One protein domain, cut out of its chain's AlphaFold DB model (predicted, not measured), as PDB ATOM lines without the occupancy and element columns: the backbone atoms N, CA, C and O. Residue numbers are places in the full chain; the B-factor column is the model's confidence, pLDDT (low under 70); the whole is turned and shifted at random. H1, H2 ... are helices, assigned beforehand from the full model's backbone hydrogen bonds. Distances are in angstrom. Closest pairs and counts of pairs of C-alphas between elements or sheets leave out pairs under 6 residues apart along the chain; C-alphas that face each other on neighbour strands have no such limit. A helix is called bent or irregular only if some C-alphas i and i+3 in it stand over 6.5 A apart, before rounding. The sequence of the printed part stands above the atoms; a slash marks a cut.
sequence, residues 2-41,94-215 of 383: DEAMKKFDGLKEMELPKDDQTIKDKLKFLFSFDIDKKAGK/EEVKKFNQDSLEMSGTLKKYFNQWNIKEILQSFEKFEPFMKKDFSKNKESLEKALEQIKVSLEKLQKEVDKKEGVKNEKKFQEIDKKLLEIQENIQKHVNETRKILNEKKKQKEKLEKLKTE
ATOM      1  N   ASP A   2     -48.719  58.428 -10.352       49.19
ATOM      2  CA  ASP A   2     -47.280  58.713 -10.505       49.19
ATOM      3  C   ASP A   2     -46.354  57.498 -10.371       49.19
ATOM      4  O   ASP A   2     -45.369  57.400 -11.091       49.19
ATOM      5  N   GLU A   3     -46.677  56.524  -9.521       49.06
ATOM      6  CA  GLU A   3     -45.861  55.309  -9.366       49.06
ATOM      7  C   GLU A   3     -45.845  54.426 -10.622       49.06
ATOM      8  O   GLU A   3     -44.808  53.879 -10.991       49.06
ATOM      9  N   ALA A   4     -46.978  54.321 -11.323       52.06
ATOM     10  CA  ALA A   4     -47.076  53.550 -12.561       52.06
ATOM     11  C   ALA A   4     -46.357  54.246 -13.731       52.06
ATOM     12  O   ALA A   4     -45.785  53.566 -14.581       52.06
ATOM     13  N   MET A   5     -46.352  55.585 -13.759       53.06
ATOM     14  CA  MET A   5     -45.569  56.361 -14.730       53.06
ATOM     15  C   MET A   5     -44.065  56.299 -14.432       53.06
ATOM     16  O   MET A   5     -43.287  56.076 -15.353       53.06
ATOM     17  N   LYS A   6     -43.652  56.380 -13.159       54.31
ATOM     18  CA  LYS A   6     -42.245  56.202 -12.752       54.31
ATOM     19  C   LYS A   6     -41.708  54.813 -13.101       54.31
ATOM     20  O   LYS A   6     -40.579  54.697 -13.565       54.31
ATOM     21  N   LYS A   7     -42.527  53.762 -12.947       57.16
ATOM     22  CA  LYS A   7     -42.178  52.401 -13.395       57.16
ATOM     23  C   LYS A   7     -41.986  52.319 -14.911       57.16
ATOM     24  O   LYS A   7     -41.188  51.504 -15.354       57.16
ATOM     25  N   PHE A   8     -42.679  53.156 -15.692       65.31
ATOM     26  CA  PHE A   8     -42.562  53.186 -17.150       65.31
ATOM     27  C   PHE A   8     -41.269  53.843 -17.654       65.31
ATOM     28  O   PHE A   8     -40.632  53.301 -18.553       65.31
ATOM     29  N   ASP A   9     -40.853  54.972 -17.073       64.19
ATOM     30  CA  ASP A   9     -39.685  55.731 -17.554       64.19
ATOM     31  C   ASP A   9     -38.353  54.948 -17.431       64.19
ATOM     32  O   ASP A   9     -37.371  55.283 -18.093       64.19
ATOM     33  N   GLY A  10     -38.324  53.872 -16.635       70.19
ATOM     34  CA  GLY A  10     -37.188  52.953 -16.511       70.19
ATOM     35  C   GLY A  10     -37.201  51.737 -17.453       70.19
ATOM     36  O   GLY A  10     -36.219  50.986 -17.460       70.19
ATOM     37  N   LEU A  11     -38.272  51.507 -18.229       83.00
ATOM     38  CA  LEU A  11     -38.315  50.410 -19.204       83.00
ATOM     39  C   LEU A  11     -37.587  50.795 -20.484       83.00
ATOM     40  O   LEU A  11     -37.891  51.795 -21.133       83.00
ATOM     41  N   LYS A  12     -36.650  49.936 -20.870       84.94
ATOM     42  CA  LYS A  12     -35.920  50.022 -22.129       84.94
ATOM     43  C   LYS A  12     -36.254  48.816 -22.988       84.94
ATOM     44  O   LYS A  12     -36.741  47.801 -22.492       84.94
ATOM     45  N   GLU A  13     -36.015  48.959 -24.282       87.12
ATOM     46  CA  GLU A  13     -36.087  47.828 -25.194       87.12
ATOM     47  C   GLU A  13     -35.048  46.775 -24.792       87.12
ATOM     48  O   GLU A  13     -33.951  47.117 -24.350       87.12
ATOM     49  N   MET A  14     -35.418  45.498 -24.886       87.62
ATOM     50  CA  MET A  14     -34.475  44.417 -24.626       87.62
ATOM     51  C   MET A  14     -33.448  44.365 -25.751       87.62
ATOM     52  O   MET A  14     -33.806  44.239 -26.921       87.62
ATOM     53  N   GLU A  15     -32.178  44.431 -25.382       83.88
ATOM     54  CA  GLU A  15     -31.076  44.312 -26.323       83.88
ATOM     55  C   GLU A  15     -30.678  42.838 -26.445       83.88
ATOM     56  O   GLU A  15     -30.385  42.171 -25.453       83.88
ATOM     57  N   LEU A  16     -30.705  42.324 -27.674       85.94
ATOM     58  CA  LEU A  16     -30.148  41.021 -28.024       85.94
ATOM     59  C   LEU A  16     -28.848  41.227 -28.810       85.94
ATOM     60  O   LEU A  16     -28.726  42.232 -29.523       85.94
ATOM     61  N   PRO A  17     -27.899  40.277 -28.750       84.12
ATOM     62  CA  PRO A  17     -26.758  40.269 -29.655       84.12
ATOM     63  C   PRO A  17     -27.224  40.358 -31.110       84.12
ATOM     64  O   PRO A  17     -28.140  39.645 -31.525       84.12
ATOM     65  N   LYS A  18     -26.616  41.265 -31.879       76.44
ATOM     66  CA  LYS A  18     -27.011  41.504 -33.272       76.44
ATOM     67  C   LYS A  18     -26.741  40.260 -34.107       76.44
ATOM     68  O   LYS A  18     -25.660  39.683 -34.030       76.44
ATOM     69  N   ASP A  19     -27.720  39.879 -34.915       69.50
ATOM     70  CA  ASP A  19     -27.581  38.772 -35.852       69.50
ATOM     71  C   ASP A  19     -26.599  39.196 -36.960       69.50
ATOM     72  O   ASP A  19     -26.855  40.149 -37.699       69.50
ATOM     73  N   ASP A  20     -25.433  38.551 -37.020       75.06
ATOM     74  CA  ASP A  20     -24.372  38.913 -37.962       75.06
ATOM     75  C   ASP A  20     -24.443  38.010 -39.196       75.06
ATOM     76  O   ASP A  20     -24.005  36.854 -39.189       75.06
ATOM     77  N   GLN A  21     -24.997  38.560 -40.275       77.62
ATOM     78  CA  GLN A  21     -25.078  37.882 -41.568       77.62
ATOM     79  C   GLN A  21     -23.693  37.429 -42.061       77.62
ATOM     80  O   GLN A  21     -23.561  36.352 -42.636       77.62
ATOM     81  N   THR A  22     -22.642  38.184 -41.734       78.88
ATOM     82  CA  THR A  22     -21.256  37.858 -42.086       78.88
ATOM     83  C   THR A  22     -20.786  36.573 -41.407       78.88
ATOM     84  O   THR A  22     -20.044  35.795 -42.007       78.88
ATOM     85  N   ILE A  23     -21.217  36.317 -40.165       85.69
ATOM     86  CA  ILE A  23     -20.907  35.068 -39.455       85.69
ATOM     87  C   ILE A  23     -21.603  33.897 -40.152       85.69
ATOM     88  O   ILE A  23     -20.951  32.894 -40.447       85.69
ATOM     89  N   LYS A  24     -22.897  34.037 -40.473       86.00
ATOM     90  CA  LYS A  24     -23.682  33.001 -41.169       86.00
ATOM     91  C   LYS A  24     -23.066  32.639 -42.523       86.00
ATOM     92  O   LYS A  24     -22.915  31.456 -42.831       86.00
ATOM     93  N   ASP A  25     -22.651  33.632 -43.303       86.75
ATOM     94  CA  ASP A  25     -22.071  33.411 -44.632       86.75
ATOM     95  C   ASP A  25     -20.702  32.722 -44.555       86.75
ATOM     96  O   ASP A  25     -20.438  31.762 -45.284       86.75
ATOM     97  N   LYS A  26     -19.849  33.141 -43.613       88.69
ATOM     98  CA  LYS A  26     -18.551  32.496 -43.373       88.69
ATOM     99  C   LYS A  26     -18.696  31.058 -42.862       88.69
ATOM    100  O   LYS A  26     -17.920  30.196 -43.267       88.69
ATOM    101  N   LEU A  27     -19.685  30.769 -42.013       90.62
ATOM    102  CA  LEU A  27     -19.967  29.401 -41.564       90.62
ATOM    103  C   LEU A  27     -20.396  28.508 -42.732       90.62
ATOM    104  O   LEU A  27     -19.846  27.421 -42.898       90.62
ATOM    105  N   LYS A  28     -21.311  28.985 -43.584       90.44
ATOM    106  CA  LYS A  28     -21.723  28.258 -44.797       90.44
ATOM    107  C   LYS A  28     -20.533  27.960 -45.703       90.44
ATOM    108  O   LYS A  28     -20.393  26.831 -46.163       90.44
ATOM    109  N   PHE A  29     -19.649  28.939 -45.908       89.56
ATOM    110  CA  PHE A  29     -18.420  28.736 -46.670       89.56
ATOM    111  C   PHE A  29     -17.556  27.619 -46.066       89.56
ATOM    112  O   PHE A  29     -17.225  26.668 -46.773       89.56
ATOM    113  N   LEU A  30     -17.263  27.678 -44.760       90.94
ATOM    114  CA  LEU A  30     -16.441  26.678 -44.071       90.94
ATOM    115  C   LEU A  30     -17.015  25.260 -44.193       90.94
ATOM    116  O   LEU A  30     -16.286  24.330 -44.530       90.94
ATOM    117  N   PHE A  31     -18.317  25.080 -43.968       91.75
ATOM    118  CA  PHE A  31     -18.940  23.756 -44.038       91.75
ATOM    119  C   PHE A  31     -19.206  23.274 -45.471       91.75
ATOM    120  O   PHE A  31     -19.424  22.086 -45.660       91.75
ATOM    121  N   SER A  32     -19.121  24.147 -46.480       89.12
ATOM    122  CA  SER A  32     -19.153  23.764 -47.902       89.12
ATOM    123  C   SER A  32     -17.773  23.421 -48.484       89.12
ATOM    124  O   SER A  32     -17.672  22.940 -49.615       89.12
ATOM    125  N   PHE A  33     -16.692  23.685 -47.741       87.69
ATOM    126  CA  PHE A  33     -15.331  23.515 -48.240       87.69
ATOM    127  C   PHE A  33     -14.941  22.029 -48.282       87.69
ATOM    128  O   PHE A  33     -14.833  21.355 -47.252       87.69
ATOM    129  N   ASP A  34     -14.703  21.520 -49.490       85.81
ATOM    130  CA  ASP A  34     -14.234  20.156 -49.728       85.81
ATOM    131  C   ASP A  34     -12.702  20.120 -49.777       85.81
ATOM    132  O   ASP A  34     -12.069  20.395 -50.800       85.81
ATOM    133  N   ILE A  35     -12.114  19.774 -48.634       82.12
ATOM    134  CA  ILE A  35     -10.663  19.726 -48.438       82.12
ATOM    135  C   ILE A  35     -10.020  18.694 -49.367       82.12
ATOM    136  O   ILE A  35      -8.964  18.957 -49.936       82.12
ATOM    137  N   ASP A  36     -10.667  17.543 -49.558       76.88
ATOM    138  CA  ASP A  36     -10.102  16.438 -50.331       76.88
ATOM    139  C   ASP A  36     -10.138  16.745 -51.841       76.88
ATOM    140  O   ASP A  36      -9.221  16.361 -52.567       76.88
ATOM    141  N   LYS A  37     -11.138  17.504 -52.315       79.81
ATOM    142  CA  LYS A  37     -11.191  18.019 -53.695       79.81
ATOM    143  C   LYS A  37     -10.184  19.142 -53.944       79.81
ATOM    144  O   LYS A  37      -9.601  19.211 -55.026       79.81
ATOM    145  N   LYS A  38      -9.988  20.030 -52.967       77.44
ATOM    146  CA  LYS A  38      -9.099  21.201 -53.073       77.44
ATOM    147  C   LYS A  38      -7.614  20.870 -52.882       77.44
ATOM    148  O   LYS A  38      -6.767  21.548 -53.451       77.44
ATOM    149  N   ALA A  39      -7.295  19.788 -52.175       68.25
ATOM    150  CA  ALA A  39      -5.939  19.254 -52.018       68.25
ATOM    151  C   ALA A  39      -5.333  18.644 -53.310       68.25
ATOM    152  O   ALA A  39      -4.131  18.379 -53.366       68.25
ATOM    153  N   GLY A  40      -6.138  18.422 -54.360       64.75
ATOM    154  CA  GLY A  40      -5.698  17.816 -55.626       64.75
ATOM    155  C   GLY A  40      -5.604  16.279 -55.593       64.75
ATOM    156  O   GLY A  40      -6.099  15.622 -54.677       64.75
ATOM    157  N   LYS A  41      -4.990  15.670 -56.624       60.38
ATOM    158  CA  LYS A  41      -4.743  14.212 -56.676       60.38
ATOM    159  C   LYS A  41      -3.636  13.838 -55.684       60.38
ATOM    160  O   LYS A  41      -2.461  13.869 -56.023       60.38
ATOM    161  N   GLU A  94      -2.010  26.345 -50.328       81.12
ATOM    162  CA  GLU A  94      -2.469  27.655 -49.844       81.12
ATOM    163  C   GLU A  94      -3.986  27.722 -49.593       81.12
ATOM    164  O   GLU A  94      -4.415  28.390 -48.653       81.12
ATOM    165  N   GLU A  95      -4.813  26.993 -50.351       83.56
ATOM    166  CA  GLU A  95      -6.265  26.958 -50.118       83.56
ATOM    167  C   GLU A  95      -6.613  26.252 -48.796       83.56
ATOM    168  O   GLU A  95      -7.449  26.745 -48.039       83.56
ATOM    169  N   VAL A  96      -5.951  25.133 -48.478       82.62
ATOM    170  CA  VAL A  96      -6.160  24.396 -47.217       82.62
ATOM    171  C   VAL A  96      -5.618  25.176 -46.017       82.62
ATOM    172  O   VAL A  96      -6.260  25.213 -44.966       82.62
ATOM    173  N   LYS A  97      -4.478  25.865 -46.167       83.06
ATOM    174  CA  LYS A  97      -3.965  26.778 -45.129       83.06
ATOM    175  C   LYS A  97      -4.944  27.914 -44.853       83.06
ATOM    176  O   LYS A  97      -5.225  28.197 -43.689       83.06
ATOM    177  N   LYS A  98      -5.489  28.526 -45.909       86.12
ATOM    178  CA  LYS A  98      -6.495  29.581 -45.788       86.12
ATOM    179  C   LYS A  98      -7.752  29.073 -45.085       86.12
ATOM    180  O   LYS A  98      -8.199  29.708 -44.142       86.12
ATOM    181  N   PHE A  99      -8.250  27.889 -45.442       88.56
ATOM    182  CA  PHE A  99      -9.370  27.254 -44.740       88.56
ATOM    183  C   PHE A  99      -9.092  27.048 -43.238       88.56
ATOM    184  O   PHE A  99      -9.935  27.364 -42.398       88.56
ATOM    185  N   ASN A 100      -7.902  26.551 -42.882       85.31
ATOM    186  CA  ASN A 100      -7.508  26.365 -41.483       85.31
ATOM    187  C   ASN A 100      -7.466  27.695 -40.714       85.31
ATOM    188  O   ASN A 100      -7.863  27.739 -39.546       85.31
ATOM    189  N   GLN A 101      -6.988  28.763 -41.358       87.88
ATOM    190  CA  GLN A 101      -6.971  30.107 -40.789       87.88
ATOM    191  C   GLN A 101      -8.391  30.669 -40.636       87.88
ATOM    192  O   GLN A 101      -8.746  31.110 -39.544       87.88
ATOM    193  N   ASP A 102      -9.226  30.573 -41.672       90.12
ATOM    194  CA  ASP A 102     -10.620  31.026 -41.655       90.12
ATOM    195  C   ASP A 102     -11.431  30.304 -40.559       90.12
ATOM    196  O   ASP A 102     -12.234  30.924 -39.860       90.12
ATOM    197  N   SER A 103     -11.196  29.002 -40.354       90.38
ATOM    198  CA  SER A 103     -11.802  28.218 -39.268       90.38
ATOM    199  C   SER A 103     -11.354  28.705 -37.884       90.38
ATOM    200  O   SER A 103     -12.189  28.871 -36.991       90.38
ATOM    201  N   LEU A 104     -10.061  29.003 -37.703       90.12
ATOM    202  CA  LEU A 104      -9.534  29.538 -36.444       90.12
ATOM    203  C   LEU A 104     -10.108  30.928 -36.134       90.12
ATOM    204  O   LEU A 104     -10.546  31.191 -35.011       90.12
ATOM    205  N   GLU A 105     -10.143  31.810 -37.133       91.88
ATOM    206  CA  GLU A 105     -10.749  33.137 -37.022       91.88
ATOM    207  C   GLU A 105     -12.249  33.041 -36.712       91.88
ATOM    208  O   GLU A 105     -12.763  33.778 -35.862       91.88
ATOM    209  N   MET A 106     -12.956  32.099 -37.346       92.00
ATOM    210  CA  MET A 106     -14.371  31.848 -37.083       92.00
ATOM    211  C   MET A 106     -14.610  31.328 -35.667       92.00
ATOM    212  O   MET A 106     -15.493  31.841 -34.986       92.00
ATOM    213  N   SER A 107     -13.808  30.385 -35.171       90.25
ATOM    214  CA  SER A 107     -13.904  29.920 -33.781       90.25
ATOM    215  C   SER A 107     -13.717  31.076 -32.789       90.25
ATOM    216  O   SER A 107     -14.510  31.253 -31.861       90.25
ATOM    217  N   GLY A 108     -12.738  31.957 -33.039       89.50
ATOM    218  CA  GLY A 108     -12.555  33.186 -32.262       89.50
ATOM    219  C   GLY A 108     -13.756  34.140 -32.339       89.50
ATOM    220  O   GLY A 108     -14.139  34.743 -31.334       89.50
ATOM    221  N   THR A 109     -14.378  34.254 -33.512       90.69
ATOM    222  CA  THR A 109     -15.559  35.096 -33.754       90.69
ATOM    223  C   THR A 109     -16.795  34.543 -33.046       90.69
ATOM    224  O   THR A 109     -17.471  35.288 -32.337       90.69
ATOM    225  N   LEU A 110     -17.041  33.233 -33.132       89.19
ATOM    226  CA  LEU A 110     -18.107  32.539 -32.408       89.19
ATOM    227  C   LEU A 110     -17.947  32.684 -30.898       89.19
ATOM    228  O   LEU A 110     -18.926  32.959 -30.213       89.19
ATOM    229  N   LYS A 111     -16.720  32.584 -30.373       88.88
ATOM    230  CA  LYS A 111     -16.451  32.792 -28.943       88.88
ATOM    231  C   LYS A 111     -16.778  34.219 -28.498       88.88
ATOM    232  O   LYS A 111     -17.360  34.420 -27.434       88.88
ATOM    233  N   LYS A 112     -16.431  35.223 -29.311       89.00
ATOM    234  CA  LYS A 112     -16.804  36.624 -29.046       89.00
ATOM    235  C   LYS A 112     -18.319  36.811 -29.086       89.00
ATOM    236  O   LYS A 112     -18.856  37.437 -28.180       89.00
ATOM    237  N   TYR A 113     -18.993  36.246 -30.087       88.00
ATOM    238  CA  TYR A 113     -20.450  36.293 -30.213       88.00
ATOM    239  C   TYR A 113     -21.148  35.608 -29.030       88.00
ATOM    240  O   TYR A 113     -22.046  36.176 -28.421       88.00
ATOM    241  N   PHE A 114     -20.671  34.431 -28.625       84.75
ATOM    242  CA  PHE A 114     -21.143  33.708 -27.446       84.75
ATOM    243  C   PHE A 114     -21.052  34.556 -26.172       84.75
ATOM    244  O   PHE A 114     -22.007  34.620 -25.402       84.75
ATOM    245  N   ASN A 115     -19.944  35.276 -25.977       86.38
ATOM    246  CA  ASN A 115     -19.757  36.144 -24.813       86.38
ATOM    247  C   ASN A 115     -20.688  37.371 -24.797       86.38
ATOM    248  O   ASN A 115     -20.866  37.968 -23.739       86.38
ATOM    249  N   GLN A 116     -21.296  37.746 -25.929       88.31
ATOM    250  CA  GLN A 116     -22.303  38.814 -25.970       88.31
ATOM    251  C   GLN A 116     -23.648  38.365 -25.378       88.31
ATOM    252  O   GLN A 116     -24.441  39.206 -24.961       88.31
ATOM    253  N   TRP A 117     -23.915  37.056 -25.301       89.12
ATOM    254  CA  TRP A 117     -25.141  36.509 -24.711       89.12
ATOM    255  C   TRP A 117     -25.088  36.534 -23.176       89.12
ATOM    256  O   TRP A 117     -24.905  35.512 -22.501       89.12
ATOM    257  N   ASN A 118     -25.291  37.722 -22.605       89.88
ATOM    258  CA  ASN A 118     -25.412  37.917 -21.164       89.88
ATOM    259  C   ASN A 118     -26.815  37.525 -20.664       89.88
ATOM    260  O   ASN A 118     -27.693  38.367 -20.488       89.88
ATOM    261  N   ILE A 119     -27.020  36.227 -20.416       89.56
ATOM    262  CA  ILE A 119     -28.309  35.666 -19.957       89.56
ATOM    263  C   ILE A 119     -28.862  36.422 -18.747       89.56
ATOM    264  O   ILE A 119     -30.043  36.756 -18.720       89.56
ATOM    265  N   LYS A 120     -28.009  36.720 -17.759       90.62
ATOM    266  CA  LYS A 120     -28.430  37.382 -16.522       90.62
ATOM    267  C   LYS A 120     -29.015  38.762 -16.805       90.62
ATOM    268  O   LYS A 120     -30.065  39.100 -16.275       90.62
ATOM    269  N   GLU A 121     -28.354  39.541 -17.652       90.88
ATOM    270  CA  GLU A 121     -28.807  40.883 -18.021       90.88
ATOM    271  C   GLU A 121     -30.079  40.850 -18.877       90.88
ATOM    272  O   GLU A 121     -31.002  41.625 -18.628       90.88
ATOM    273  N   ILE A 122     -30.179  39.907 -19.821       91.50
ATOM    274  CA  ILE A 122     -31.386  39.717 -20.640       91.50
ATOM    275  C   ILE A 122     -32.584  39.354 -19.750       91.50
ATOM    276  O   ILE A 122     -33.647  39.962 -19.882       91.50
ATOM    277  N   LEU A 123     -32.416  38.419 -18.807       91.69
ATOM    278  CA  LEU A 123     -33.472  38.028 -17.869       91.69
ATOM    279  C   LEU A 123     -33.850  39.169 -16.920       91.69
ATOM    280  O   LEU A 123     -35.035  39.435 -16.748       91.69
ATOM    281  N   GLN A 124     -32.880  39.906 -16.373       91.19
ATOM    282  CA  GLN A 124     -33.152  41.092 -15.548       91.19
ATOM    283  C   GLN A 124     -33.894  42.185 -16.327       91.19
ATOM    284  O   GLN A 124     -34.743  42.886 -15.776       91.19
ATOM    285  N   SER A 125     -33.582  42.353 -17.613       90.31
ATOM    286  CA  SER A 125     -34.312  43.267 -18.489       90.31
ATOM    287  C   SER A 125     -35.753  42.796 -18.696       90.31
ATOM    288  O   SER A 125     -36.678  43.595 -18.572       90.31
ATOM    289  N   PHE A 126     -35.956  41.492 -18.916       91.38
ATOM    290  CA  PHE A 126     -37.282  40.882 -19.038       91.38
ATOM    291  C   PHE A 126     -38.107  40.996 -17.743       91.38
ATOM    292  O   PHE A 126     -39.294  41.304 -17.796       91.38
ATOM    293  N   GLU A 127     -37.489  40.836 -16.572       91.06
ATOM    294  CA  GLU A 127     -38.148  40.960 -15.262       91.06
ATOM    295  C   GLU A 127     -38.783  42.331 -15.028       91.06
ATOM    296  O   GLU A 127     -39.841  42.429 -14.409       91.06
ATOM    297  N   LYS A 128     -38.225  43.401 -15.606       90.12
ATOM    298  CA  LYS A 128     -38.840  44.739 -15.544       90.12
ATOM    299  C   LYS A 128     -40.230  44.781 -16.186       90.12
ATOM    300  O   LYS A 128     -41.002  45.694 -15.889       90.12
ATOM    301  N   PHE A 129     -40.557  43.814 -17.046       89.25
ATOM    302  CA  PHE A 129     -41.861  43.696 -17.692       89.25
ATOM    303  C   PHE A 129     -42.896  42.912 -16.863       89.25
ATOM    304  O   PHE A 129     -44.076  42.927 -17.222       89.25
ATOM    305  N   GLU A 130     -42.509  42.304 -15.733       89.44
ATOM    306  CA  GLU A 130     -43.401  41.543 -14.837       89.44
ATOM    307  C   GLU A 130     -44.704  42.284 -14.493       89.44
ATOM    308  O   GLU A 130     -45.782  41.708 -14.691       89.44
ATOM    309  N   PRO A 131     -44.685  43.576 -14.094       87.31
ATOM    310  CA  PRO A 131     -45.907  44.289 -13.717       87.31
ATOM    311  C   PRO A 131     -46.922  44.439 -14.861       87.31
ATOM    312  O   PRO A 131     -48.065  44.838 -14.626       87.31
ATOM    313  N   PHE A 132     -46.513  44.170 -16.105       85.44
ATOM    314  CA  PHE A 132     -47.306  44.399 -17.310       85.44
ATOM    315  C   PHE A 132     -47.763  43.104 -17.995       85.44
ATOM    316  O   PHE A 132     -48.686  43.165 -18.804       85.44
ATOM    317  N   MET A 133     -47.179  41.948 -17.655       84.44
ATOM    318  CA  MET A 133     -47.460  40.651 -18.298       84.44
ATOM    319  C   MET A 133     -48.444  39.746 -17.530       84.44
ATOM    320  O   MET A 133     -48.780  38.659 -17.996       84.44
ATOM    321  N   LYS A 134     -48.982  40.205 -16.390       79.06
ATOM    322  CA  LYS A 134     -50.016  39.503 -15.598       79.06
ATOM    323  C   LYS A 134     -49.702  37.999 -15.419       79.06
ATOM    324  O   LYS A 134     -48.636  37.658 -14.926       79.06
ATOM    325  N   LYS A 135     -50.639  37.103 -15.774       77.81
ATOM    326  CA  LYS A 135     -50.575  35.654 -15.498       77.81
ATOM    327  C   LYS A 135     -49.571  34.897 -16.374       77.81
ATOM    328  O   LYS A 135     -49.157  33.809 -15.988       77.81
ATOM    329  N   ASP A 136     -49.161  35.464 -17.507       84.25
ATOM    330  CA  ASP A 136     -48.297  34.771 -18.470       84.25
ATOM    331  C   ASP A 136     -46.802  34.977 -18.179       84.25
ATOM    332  O   ASP A 136     -45.962  34.257 -18.718       84.25
ATOM    333  N   PHE A 137     -46.454  35.901 -17.271       89.31
ATOM    334  CA  PHE A 137     -45.063  36.264 -16.985       89.31
ATOM    335  C   PHE A 137     -44.200  35.070 -16.562       89.31
ATOM    336  O   PHE A 137     -43.139  34.857 -17.140       89.31
ATOM    337  N   SER A 138     -44.657  34.264 -15.594       88.69
ATOM    338  CA  SER A 138     -43.876  33.121 -15.091       88.69
ATOM    339  C   SER A 138     -43.572  32.113 -16.200       88.69
ATOM    340  O   SER A 138     -42.452  31.618 -16.298       88.69
ATOM    341  N   LYS A 139     -44.556  31.844 -17.065       91.19
ATOM    342  CA  LYS A 139     -44.418  30.916 -18.191       91.19
ATOM    343  C   LYS A 139     -43.476  31.470 -19.261       91.19
ATOM    344  O   LYS A 139     -42.650  30.732 -19.796       91.19
ATOM    345  N   ASN A 140     -43.582  32.763 -19.564       90.69
ATOM    346  CA  ASN A 140     -42.731  33.406 -20.562       90.69
ATOM    347  C   ASN A 140     -41.287  33.533 -20.071       90.69
ATOM    348  O   ASN A 140     -40.370  33.258 -20.838       90.69
ATOM    349  N   LYS A 141     -41.085  33.837 -18.783       92.62
ATOM    350  CA  LYS A 141     -39.762  33.857 -18.149       92.62
ATOM    351  C   LYS A 141     -39.087  32.488 -18.229       92.62
ATOM    352  O   LYS A 141     -37.962  32.410 -18.706       92.62
ATOM    353  N   GLU A 142     -39.782  31.420 -17.841       93.00
ATOM    354  CA  GLU A 142     -39.235  30.058 -17.895       93.00
ATOM    355  C   GLU A 142     -38.922  29.620 -19.339       93.00
ATOM    356  O   GLU A 142     -37.888  29.011 -19.609       93.00
ATOM    357  N   SER A 143     -39.796  29.959 -20.295       93.81
ATOM    358  CA  SER A 143     -39.570  29.692 -21.722       93.81
ATOM    359  C   SER A 143     -38.352  30.447 -22.269       93.81
ATOM    360  O   SER A 143     -37.545  29.869 -22.999       93.81
ATOM    361  N   LEU A 144     -38.192  31.723 -21.899       93.81
ATOM    362  CA  LEU A 144     -37.054  32.549 -22.293       93.81
ATOM    363  C   LEU A 144     -35.746  32.040 -21.679       93.81
ATOM    364  O   LEU A 144     -34.752  31.927 -22.389       93.81
ATOM    365  N   GLU A 145     -35.746  31.703 -20.390       94.62
ATOM    366  CA  GLU A 145     -34.587  31.148 -19.684       94.62
ATOM    367  C   GLU A 145     -34.107  29.854 -20.347       94.62
ATOM    368  O   GLU A 145     -32.945  29.760 -20.744       94.62
ATOM    369  N   LYS A 146     -35.027  28.920 -20.622       94.62
ATOM    370  CA  LYS A 146     -34.728  27.688 -21.367       94.62
ATOM    371  C   LYS A 146     -34.152  27.969 -22.756       94.62
ATOM    372  O   LYS A 146     -33.191  27.320 -23.163       94.62
ATOM    373  N   ALA A 147     -34.709  28.929 -23.494       94.06
ATOM    374  CA  ALA A 147     -34.205  29.287 -24.820       94.06
ATOM    375  C   ALA A 147     -32.786  29.888 -24.756       94.06
ATOM    376  O   ALA A 147     -31.926  29.551 -25.569       94.06
ATOM    377  N   LEU A 148     -32.514  30.732 -23.757       92.88
ATOM    378  CA  LEU A 148     -31.200  31.333 -23.520       92.88
ATOM    379  C   LEU A 148     -30.151  30.303 -23.072       92.88
ATOM    380  O   LEU A 148     -28.984  30.411 -23.438       92.88
ATOM    381  N   GLU A 149     -30.529  29.275 -22.320       93.25
ATOM    382  CA  GLU A 149     -29.622  28.163 -22.008       93.25
ATOM    383  C   GLU A 149     -29.332  27.313 -23.252       93.25
ATOM    384  O   GLU A 149     -28.179  26.979 -23.543       93.25
ATOM    385  N   GLN A 150     -30.365  27.016 -24.042       93.06
ATOM    386  CA  GLN A 150     -30.236  26.233 -25.271       93.06
ATOM    387  C   GLN A 150     -29.379  26.928 -26.330       93.06
ATOM    388  O   GLN A 150     -28.646  26.240 -27.053       93.06
ATOM    389  N   ILE A 151     -29.426  28.264 -26.424       91.06
ATOM    390  CA  ILE A 151     -28.585  28.998 -27.375       91.06
ATOM    391  C   ILE A 151     -27.107  28.830 -27.032       91.06
ATOM    392  O   ILE A 151     -26.303  28.571 -27.926       91.06
ATOM    393  N   LYS A 152     -26.750  28.865 -25.739       88.19
ATOM    394  CA  LYS A 152     -25.370  28.655 -25.294       88.19
ATOM    395  C   LYS A 152     -24.875  27.265 -25.665       88.19
ATOM    396  O   LYS A 152     -23.846  27.135 -26.319       88.19
ATOM    397  N   VAL A 153     -25.651  26.240 -25.324       91.69
ATOM    398  CA  VAL A 153     -25.307  24.845 -25.633       91.69
ATOM    399  C   VAL A 153     -25.158  24.630 -27.144       91.69
ATOM    400  O   VAL A 153     -24.273  23.899 -27.589       91.69
ATOM    401  N   SER A 154     -26.017  25.252 -27.954       91.69
ATOM    402  CA  SER A 154     -25.980  25.106 -29.413       91.69
ATOM    403  C   SER A 154     -24.795  25.846 -30.042       91.69
ATOM    404  O   SER A 154     -24.156  25.299 -30.939       91.69
ATOM    405  N   LEU A 155     -24.441  27.032 -29.535       90.06
ATOM    406  CA  LEU A 155     -23.253  27.775 -29.963       90.06
ATOM    407  C   LEU A 155     -21.950  27.059 -29.579       90.06
ATOM    408  O   LEU A 155     -21.031  27.003 -30.390       90.06
ATOM    409  N   GLU A 156     -21.874  26.446 -28.394       91.06
ATOM    410  CA  GLU A 156     -20.720  25.624 -28.000       91.06
ATOM    411  C   GLU A 156     -20.560  24.390 -28.896       91.06
ATOM    412  O   GLU A 156     -19.444  24.031 -29.280       91.06
ATOM    413  N   LYS A 157     -21.671  23.734 -29.256       92.38
ATOM    414  CA  LYS A 157     -21.655  22.629 -30.225       92.38
ATOM    415  C   LYS A 157     -21.171  23.104 -31.591       92.38
ATOM    416  O   LYS A 157     -20.306  22.455 -32.168       92.38
ATOM    417  N   LEU A 158     -21.678  24.240 -32.071       92.00
ATOM    418  CA  LEU A 158     -21.244  24.835 -33.334       92.00
ATOM    419  C   LEU A 158     -19.740  25.133 -33.324       92.00
ATOM    420  O   LEU A 158     -19.042  24.771 -34.266       92.00
ATOM    421  N   GLN A 159     -19.237  25.730 -32.242       91.25
ATOM    422  CA  GLN A 159     -17.815  26.023 -32.085       91.25
ATOM    423  C   GLN A 159     -16.965  24.747 -32.154       91.25
ATOM    424  O   GLN A 159     -16.006  24.701 -32.920       91.25
ATOM    425  N   LYS A 160     -17.365  23.680 -31.448       91.19
ATOM    426  CA  LYS A 160     -16.677  22.380 -31.512       91.19
ATOM    427  C   LYS A 160     -16.654  21.793 -32.923       91.19
ATOM    428  O   LYS A 160     -15.655  21.194 -33.303       91.19
ATOM    429  N   GLU A 161     -17.728  21.933 -33.703       90.94
ATOM    430  CA  GLU A 161     -17.738  21.459 -35.095       90.94
ATOM    431  C   GLU A 161     -16.831  22.304 -36.006       90.94
ATOM    432  O   GLU A 161     -16.194  21.746 -36.901       90.94
ATOM    433  N   VAL A 162     -16.719  23.616 -35.761       90.88
ATOM    434  CA  VAL A 162     -15.770  24.496 -36.469       90.88
ATOM    435  C   VAL A 162     -14.323  24.124 -36.133       90.88
ATOM    436  O   VAL A 162     -13.506  24.007 -37.048       90.88
ATOM    437  N   ASP A 163     -14.016  23.869 -34.857       88.75
ATOM    438  CA  ASP A 163     -12.665  23.540 -34.376       88.75
ATOM    439  C   ASP A 163     -12.118  22.225 -34.957       88.75
ATOM    440  O   ASP A 163     -10.906  22.081 -35.126       88.75
ATOM    441  N   LYS A 164     -12.995  21.278 -35.325       87.44
ATOM    442  CA  LYS A 164     -12.596  20.019 -35.981       87.44
ATOM    443  C   LYS A 164     -11.981  20.218 -37.367       87.44
ATOM    444  O   LYS A 164     -11.243  19.348 -37.819       87.44
ATOM    445  N   LYS A 165     -12.274  21.332 -38.058       85.94
ATOM    446  CA  LYS A 165     -11.729  21.649 -39.400       85.94
ATOM    447  C   LYS A 165     -12.001  20.558 -40.451       85.94
ATOM    448  O   LYS A 165     -11.162  20.255 -41.305       85.94
ATOM    449  N   GLU A 166     -13.186  19.956 -40.397       85.25
ATOM    450  CA  GLU A 166     -13.571  18.825 -41.260       85.25
ATOM    451  C   GLU A 166     -14.332  19.241 -42.534       85.25
ATOM    452  O   GLU A 166     -14.550  18.405 -43.414       85.25
ATOM    453  N   GLY A 167     -14.703  20.521 -42.663       87.12
ATOM    454  CA  GLY A 167     -15.380  21.069 -43.845       87.12
ATOM    455  C   GLY A 167     -16.679  20.325 -44.169       87.12
ATOM    456  O   GLY A 167     -17.490  20.066 -43.275       87.12
ATOM    457  N   VAL A 168     -16.829  19.915 -45.434       88.81
ATOM    458  CA  VAL A 168     -18.012  19.201 -45.961       88.81
ATOM    459  C   VAL A 168     -18.397  17.935 -45.181       88.81
ATOM    460  O   VAL A 168     -19.572  17.577 -45.109       88.81
ATOM    461  N   LYS A 169     -17.447  17.275 -44.502       86.81
ATOM    462  CA  LYS A 169     -17.733  16.058 -43.716       86.81
ATOM    463  C   LYS A 169     -18.696  16.317 -42.547       86.81
ATOM    464  O   LYS A 169     -19.436  15.411 -42.167       86.81
ATOM    465  N   ASN A 170     -18.736  17.543 -42.017       88.62
ATOM    466  CA  ASN A 170     -19.666  17.947 -40.954       88.62
ATOM    467  C   ASN A 170     -20.822  18.830 -41.445       88.62
ATOM    468  O   ASN A 170     -21.571  19.345 -40.616       88.62
ATOM    469  N   GLU A 171     -21.030  18.969 -42.757       89.25
ATOM    470  CA  GLU A 171     -22.078  19.833 -43.316       89.25
ATOM    471  C   GLU A 171     -23.479  19.482 -42.787       89.25
ATOM    472  O   GLU A 171     -24.216  20.361 -42.348       89.25
ATOM    473  N   LYS A 172     -23.830  18.189 -42.732       89.81
ATOM    474  CA  LYS A 172     -25.130  17.740 -42.197       89.81
ATOM    475  C   LYS A 172     -25.319  18.114 -40.725       89.81
ATOM    476  O   LYS A 172     -26.379  18.600 -40.343       89.81
ATOM    477  N   LYS A 173     -24.279  17.938 -39.899       91.00
ATOM    478  CA  LYS A 173     -24.316  18.326 -38.478       91.00
ATOM    479  C   LYS A 173     -24.454  19.838 -38.329       91.00
ATOM    480  O   LYS A 173     -25.203  20.294 -37.472       91.00
ATOM    481  N   PHE A 174     -23.760  20.607 -39.168       90.88
ATOM    482  CA  PHE A 174     -23.905  22.058 -39.208       90.88
ATOM    483  C   PHE A 174     -25.341  22.464 -39.542       90.88
ATOM    484  O   PHE A 174     -25.917  23.244 -38.796       90.88
ATOM    485  N   GLN A 175     -25.952  21.887 -40.582       90.81
ATOM    486  CA  GLN A 175     -27.346  22.172 -40.952       90.81
ATOM    487  C   GLN A 175     -28.329  21.861 -39.808       90.81
ATOM    488  O   GLN A 175     -29.256  22.632 -39.559       90.81
ATOM    489  N   GLU A 176     -28.118  20.767 -39.070       92.50
ATOM    490  CA  GLU A 176     -28.927  20.438 -37.888       92.50
ATOM    491  C   GLU A 176     -28.759  21.448 -36.744       92.50
ATOM    492  O   GLU A 176     -29.736  21.794 -36.076       92.50
ATOM    493  N   ILE A 177     -27.528  21.907 -36.491       91.75
ATOM    494  CA  ILE A 177     -27.236  22.910 -35.457       91.75
ATOM    495  C   ILE A 177     -27.798  24.277 -35.863       91.75
ATOM    496  O   ILE A 177     -28.421  24.936 -35.035       91.75
ATOM    497  N   ASP A 178     -27.628  24.678 -37.124       90.44
ATOM    498  CA  ASP A 178     -28.123  25.941 -37.679       90.44
ATOM    499  C   ASP A 178     -29.652  26.016 -37.591       90.44
ATOM    500  O   ASP A 178     -30.201  26.978 -37.058       90.44
ATOM    501  N   LYS A 179     -30.351  24.938 -37.975       91.31
ATOM    502  CA  LYS A 179     -31.810  24.852 -37.828       91.31
ATOM    503  C   LYS A 179     -32.258  25.014 -36.370       91.31
ATOM    504  O   LYS A 179     -33.184  25.773 -36.098       91.31
ATOM    505  N   LYS A 180     -31.593  24.342 -35.424       92.56
ATOM    506  CA  LYS A 180     -31.903  24.475 -33.988       92.56
ATOM    507  C   LYS A 180     -31.639  25.889 -33.473       92.56
ATOM    508  O   LYS A 180     -32.432  26.407 -32.693       92.56
ATOM    509  N   LEU A 181     -30.544  26.517 -33.900       90.81
ATOM    510  CA  LEU A 181     -30.228  27.900 -33.539       90.81
ATOM    511  C   LEU A 181     -31.302  28.869 -34.043       90.81
ATOM    512  O   LEU A 181     -31.712  29.739 -33.279       90.81
ATOM    513  N   LEU A 182     -31.802  28.683 -35.268       90.12
ATOM    514  CA  LEU A 182     -32.912  29.472 -35.811       90.12
ATOM    515  C   LEU A 182     -34.189  29.310 -34.972       90.12
ATOM    516  O   LEU A 182     -34.778  30.310 -34.573       90.12
ATOM    517  N   GLU A 183     -34.576  28.080 -34.626       92.69
ATOM    518  CA  GLU A 183     -35.756  27.814 -33.783       92.69
ATOM    519  C   GLU A 183     -35.645  28.485 -32.396       92.69
ATOM    520  O   GLU A 183     -36.607  29.073 -31.889       92.69
ATOM    521  N   ILE A 184     -34.454  28.448 -31.787       91.94
ATOM    522  CA  ILE A 184     -34.174  29.108 -30.505       91.94
ATOM    523  C   ILE A 184     -34.246  30.635 -30.651       91.94
ATOM    524  O   ILE A 184     -34.890  31.297 -29.832       91.94
ATOM    525  N   GLN A 185     -33.622  31.198 -31.693       89.75
ATOM    526  CA  GLN A 185     -33.659  32.636 -31.975       89.75
ATOM    527  C   GLN A 185     -35.094  33.128 -32.193       89.75
ATOM    528  O   GLN A 185     -35.477  34.155 -31.635       89.75
ATOM    529  N   GLU A 186     -35.918  32.380 -32.930       91.44
ATOM    530  CA  GLU A 186     -37.332  32.700 -33.124       91.44
ATOM    531  C   GLU A 186     -38.108  32.726 -31.802       91.44
ATOM    532  O   GLU A 186     -38.919  33.629 -31.581       91.44
ATOM    533  N   ASN A 187     -37.859  31.770 -30.900       93.00
ATOM    534  CA  ASN A 187     -38.500  31.755 -29.584       93.00
ATOM    535  C   ASN A 187     -38.087  32.970 -28.732       93.00
ATOM    536  O   ASN A 187     -38.942  33.661 -28.180       93.00
ATOM    537  N   ILE A 188     -36.792  33.294 -28.681       91.94
ATOM    538  CA  ILE A 188     -36.295  34.486 -27.971       91.94
ATOM    539  C   ILE A 188     -36.916  35.759 -28.567       91.94
ATOM    540  O   ILE A 188     -37.383  36.636 -27.836       91.94
ATOM    541  N   GLN A 189     -36.992  35.847 -29.897       91.50
ATOM    542  CA  GLN A 189     -37.554  37.003 -30.587       91.50
ATOM    543  C   GLN A 189     -39.055  37.180 -30.314       91.50
ATOM    544  O   GLN A 189     -39.530  38.318 -30.275       91.50
ATOM    545  N   LYS A 190     -39.811  36.096 -30.085       92.19
ATOM    546  CA  LYS A 190     -41.217  36.182 -29.647       92.19
ATOM    547  C   LYS A 190     -41.335  36.926 -28.318       92.19
ATOM    548  O   LYS A 190     -42.085  37.900 -28.257       92.19
ATOM    549  N   HIS A 191     -40.537  36.557 -27.315       91.81
ATOM    550  CA  HIS A 191     -40.524  37.228 -26.007       91.81
ATOM    551  C   HIS A 191     -40.123  38.704 -26.117       91.81
ATOM    552  O   HIS A 191     -40.772  39.574 -25.538       91.81
ATOM    553  N   VAL A 192     -39.113  39.022 -26.932       91.12
ATOM    554  CA  VAL A 192     -38.708  40.418 -27.185       91.12
ATOM    555  C   VAL A 192     -39.792  41.216 -27.920       91.12
ATOM    556  O   VAL A 192     -40.007  42.399 -27.658       91.12
ATOM    557  N   ASN A 193     -40.526  40.590 -28.836       91.31
ATOM    558  CA  ASN A 193     -41.633  41.257 -29.516       91.31
ATOM    559  C   ASN A 193     -42.802  41.541 -28.566       91.31
ATOM    560  O   ASN A 193     -43.464  42.570 -28.713       91.31
ATOM    561  N   GLU A 194     -43.062  40.673 -27.590       90.31
ATOM    562  CA  GLU A 194     -44.060  40.923 -26.546       90.31
ATOM    563  C   GLU A 194     -43.672  42.116 -25.668       90.31
ATOM    564  O   GLU A 194     -44.486  43.023 -25.470       90.31
ATOM    565  N   THR A 195     -42.417  42.186 -25.216       90.81
ATOM    566  CA  THR A 195     -41.929  43.340 -24.442       90.81
ATOM    567  C   THR A 195     -41.979  44.634 -25.261       90.81
ATOM    568  O   THR A 195     -42.429  45.670 -24.762       90.81
ATOM    569  N   ARG A 196     -41.649  44.580 -26.559       91.94
ATOM    570  CA  ARG A 196     -41.790  45.714 -27.491       91.94
ATOM    571  C   ARG A 196     -43.245  46.165 -27.663       91.94
ATOM    572  O   ARG A 196     -43.507  47.370 -27.703       91.94
ATOM    573  N   LYS A 197     -44.204  45.234 -27.748       91.06
ATOM    574  CA  LYS A 197     -45.643  45.561 -27.810       91.06
ATOM    575  C   LYS A 197     -46.077  46.339 -26.570       91.06
ATOM    576  O   LYS A 197     -46.662  47.412 -26.714       91.06
ATOM    577  N   ILE A 198     -45.709  45.859 -25.382       89.44
ATOM    578  CA  ILE A 198     -46.005  46.532 -24.107       89.44
ATOM    579  C   ILE A 198     -45.416  47.946 -24.090       89.44
ATOM    580  O   ILE A 198     -46.112  48.905 -23.749       89.44
ATOM    581  N   LEU A 199     -44.155  48.098 -24.507       90.75
ATOM    582  CA  LEU A 199     -43.486  49.398 -24.565       90.75
ATOM    583  C   LEU A 199     -44.249  50.383 -25.469       90.75
ATOM    584  O   LEU A 199     -44.498  51.526 -25.081       90.75
ATOM    585  N   ASN A 200     -44.671  49.937 -26.653       89.50
ATOM    586  CA  ASN A 200     -45.416  50.760 -27.607       89.50
ATOM    587  C   ASN A 200     -46.820  51.128 -27.112       89.50
ATOM    588  O   ASN A 200     -47.251  52.272 -27.273       89.50
ATOM    589  N   GLU A 201     -47.539  50.195 -26.489       89.19
ATOM    590  CA  GLU A 201     -48.842  50.476 -25.877       89.19
ATOM    591  C   GLU A 201     -48.727  51.521 -24.769       89.19
ATOM    592  O   GLU A 201     -49.544  52.442 -24.689       89.19
ATOM    593  N   LYS A 202     -47.683  51.429 -23.946       85.69
ATOM    594  CA  LYS A 202     -47.434  52.388 -22.871       85.69
ATOM    595  C   LYS A 202     -47.030  53.767 -23.385       85.69
ATOM    596  O   LYS A 202     -47.540  54.757 -22.861       85.69
ATOM    597  N   LYS A 203     -46.223  53.857 -24.452       88.19
ATOM    598  CA  LYS A 203     -45.950  55.133 -25.147       88.19
ATOM    599  C   LYS A 203     -47.250  55.794 -25.618       88.19
ATOM    600  O   LYS A 203     -47.504  56.947 -25.278       88.19
ATOM    601  N   LYS A 204     -48.134  55.036 -26.278       89.00
ATOM    602  CA  LYS A 204     -49.458  55.525 -26.711       89.00
ATOM    603  C   LYS A 204     -50.338  55.973 -25.536       89.00
ATOM    604  O   LYS A 204     -51.045  56.972 -25.643       89.00
ATOM    605  N   GLN A 205     -50.320  55.247 -24.415       87.50
ATOM    606  CA  GLN A 205     -51.050  55.638 -23.199       87.50
ATOM    607  C   GLN A 205     -50.518  56.960 -22.622       87.50
ATOM    608  O   GLN A 205     -51.323  57.809 -22.241       87.50
ATOM    609  N   LYS A 206     -49.192  57.160 -22.604       86.56
ATOM    610  CA  LYS A 206     -48.551  58.403 -22.144       86.56
ATOM    611  C   LYS A 206     -48.971  59.597 -23.006       86.56
ATOM    612  O   LYS A 206     -49.408  60.606 -22.465       86.56
ATOM    613  N   GLU A 207     -48.947  59.455 -24.329       88.38
ATOM    614  CA  GLU A 207     -49.397  60.503 -25.258       88.38
ATOM    615  C   GLU A 207     -50.875  60.874 -25.069       88.38
ATOM    616  O   GLU A 207     -51.220  62.055 -25.025       88.38
ATOM    617  N   LYS A 208     -51.762  59.879 -24.918       91.00
ATOM    618  CA  LYS A 208     -53.190  60.122 -24.645       91.00
ATOM    619  C   LYS A 208     -53.406  60.847 -23.318       91.00
ATOM    620  O   LYS A 208     -54.243  61.743 -23.245       91.00
ATOM    621  N   LEU A 209     -52.660  60.469 -22.280       88.81
ATOM    622  CA  LEU A 209     -52.758  61.095 -20.965       88.81
ATOM    623  C   LEU A 209     -52.342  62.570 -21.003       88.81
ATOM    624  O   LEU A 209     -53.027  63.402 -20.415       88.81
ATOM    625  N   GLU A 210     -51.262  62.907 -21.707       87.75
ATOM    626  CA  GLU A 210     -50.816  64.300 -21.837       87.75
ATOM    627  C   GLU A 210     -51.817  65.166 -22.619       87.75
ATOM    628  O   GLU A 210     -52.092  66.305 -22.227       87.75
ATOM    629  N   LYS A 211     -52.458  64.608 -23.654       92.44
ATOM    630  CA  LYS A 211     -53.571  65.280 -24.348       92.44
ATOM    631  C   LYS A 211     -54.748  65.550 -23.405       92.44
ATOM    632  O   LYS A 211     -55.157  66.699 -23.263       92.44
ATOM    633  N   LEU A 212     -55.211  64.533 -22.674       93.19
ATOM    634  CA  LEU A 212     -56.312  64.668 -21.709       93.19
ATOM    635  C   LEU A 212     -56.009  65.673 -20.588       93.19
ATOM    636  O   LEU A 212     -56.887  66.433 -20.187       93.19
ATOM    637  N   LYS A 213     -54.770  65.711 -20.077       91.38
ATOM    638  CA  LYS A 213     -54.351  66.716 -19.082       91.38
ATOM    639  C   LYS A 213     -54.460  68.135 -19.636       91.38
ATOM    640  O   LYS A 213     -54.899  69.037 -18.919       91.38
ATOM    641  N   THR A 214     -54.067  68.326 -20.893       93.12
ATOM    642  CA  THR A 214     -54.132  69.624 -21.575       93.12
ATOM    643  C   THR A 214     -55.584  70.057 -21.773       93.12
ATOM    644  O   THR A 214     -55.960  71.144 -21.337       93.12
ATOM    645  N   GLU A 215     -56.430  69.169 -22.298       94.62
ATOM    646  CA  GLU A 215     -57.870  69.408 -22.477       94.62
ATOM    647  C   GLU A 215     -58.574  69.718 -21.146       94.62
ATOM    648  O   GLU A 215     -59.361  70.661 -21.052       94.62
TER     649      GLU A 215
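Overview. This is residues 2 to 41 and 94 to 215 of the 383 residues of the protein "AAA domain protein" of Helicobacter pylori Hp H-23 (UniProt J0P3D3). The model is a long, slender rod of helices: the hairpin of H6 and H7 runs along it, H2 and H4 join them toward one end in an up-and-down bundle, each helix running against the one before, and H5 packs on H6 farther along. Residues 207 to 215 of H7 stick out at the other end. The 162 printed residues have seven named helices, H1 to H7 in order, and no named strand: all helix. The whole is loose, with a radius of gyration of the C-alphas of 21.6 A and spans of 83 by 30 by 20 A.

Arrangement. H1, residues 2 to 9, is close to but not clearly touching H7, residues 167 to 215 (C-alphas of Phe 8 and Lys 202, the closest, 7.6 A). H2, residues 21 to 32, touches H7 with residues 30 to 32 alone, closest at C-alphas Phe 31 and Gly 167, 4.5 A. H2 touches H4, residues 94 to 116, at a steep tilt of 42 degrees, opposite ways, closest at C-alphas Leu 30 and Ser 103, 6.9 A. H3, residues 35 to 38, only just touches H4, with 3 pairs of C-alphas within 8 A. H6, residues 130 to 163, touches H4 with residues 152 to 163 alone, closest at C-alphas Ser 107 and Gln 159, 5.8 A. H5, residues 119 to 127, and H6 form a helical hairpin, closest at C-alphas Ile 119 and Leu 148, 6.3 A. H6 and H7 form another, at 28 degrees, closest at C-alphas Ala 147 and Ile 184, 5.7 A. H1, H2, H4 and H5 have every O i to N i+4 pair within hydrogen-bond range, H6 23 of 30 and H7 42 of 45; H3 is too short for one.

Along the chain. H1 begins at C-alpha 2 (-47.280, 58.713, -10.505). H4 is 33.0 A long, H6 40.6 A and H7 67.8 A, ending at C-alpha 215 (-57.870, 69.408, -22.477). H6 and H7 are irregular: C-alphas 132 and 135 are 9.5 A apart, 169 and 172 7.7 A.

Size, cuts and confidence. The C-alphas farthest apart, Lys 41 and Glu 215, are 83.9 A apart. Residues 42 to 93 are not printed; C-alphas 41 and 94 are 15.2 A apart across the cut. The link H1 to H2 is long. The pLDDT is under 70 at residues 2 to 9, 19 and 39 to 41.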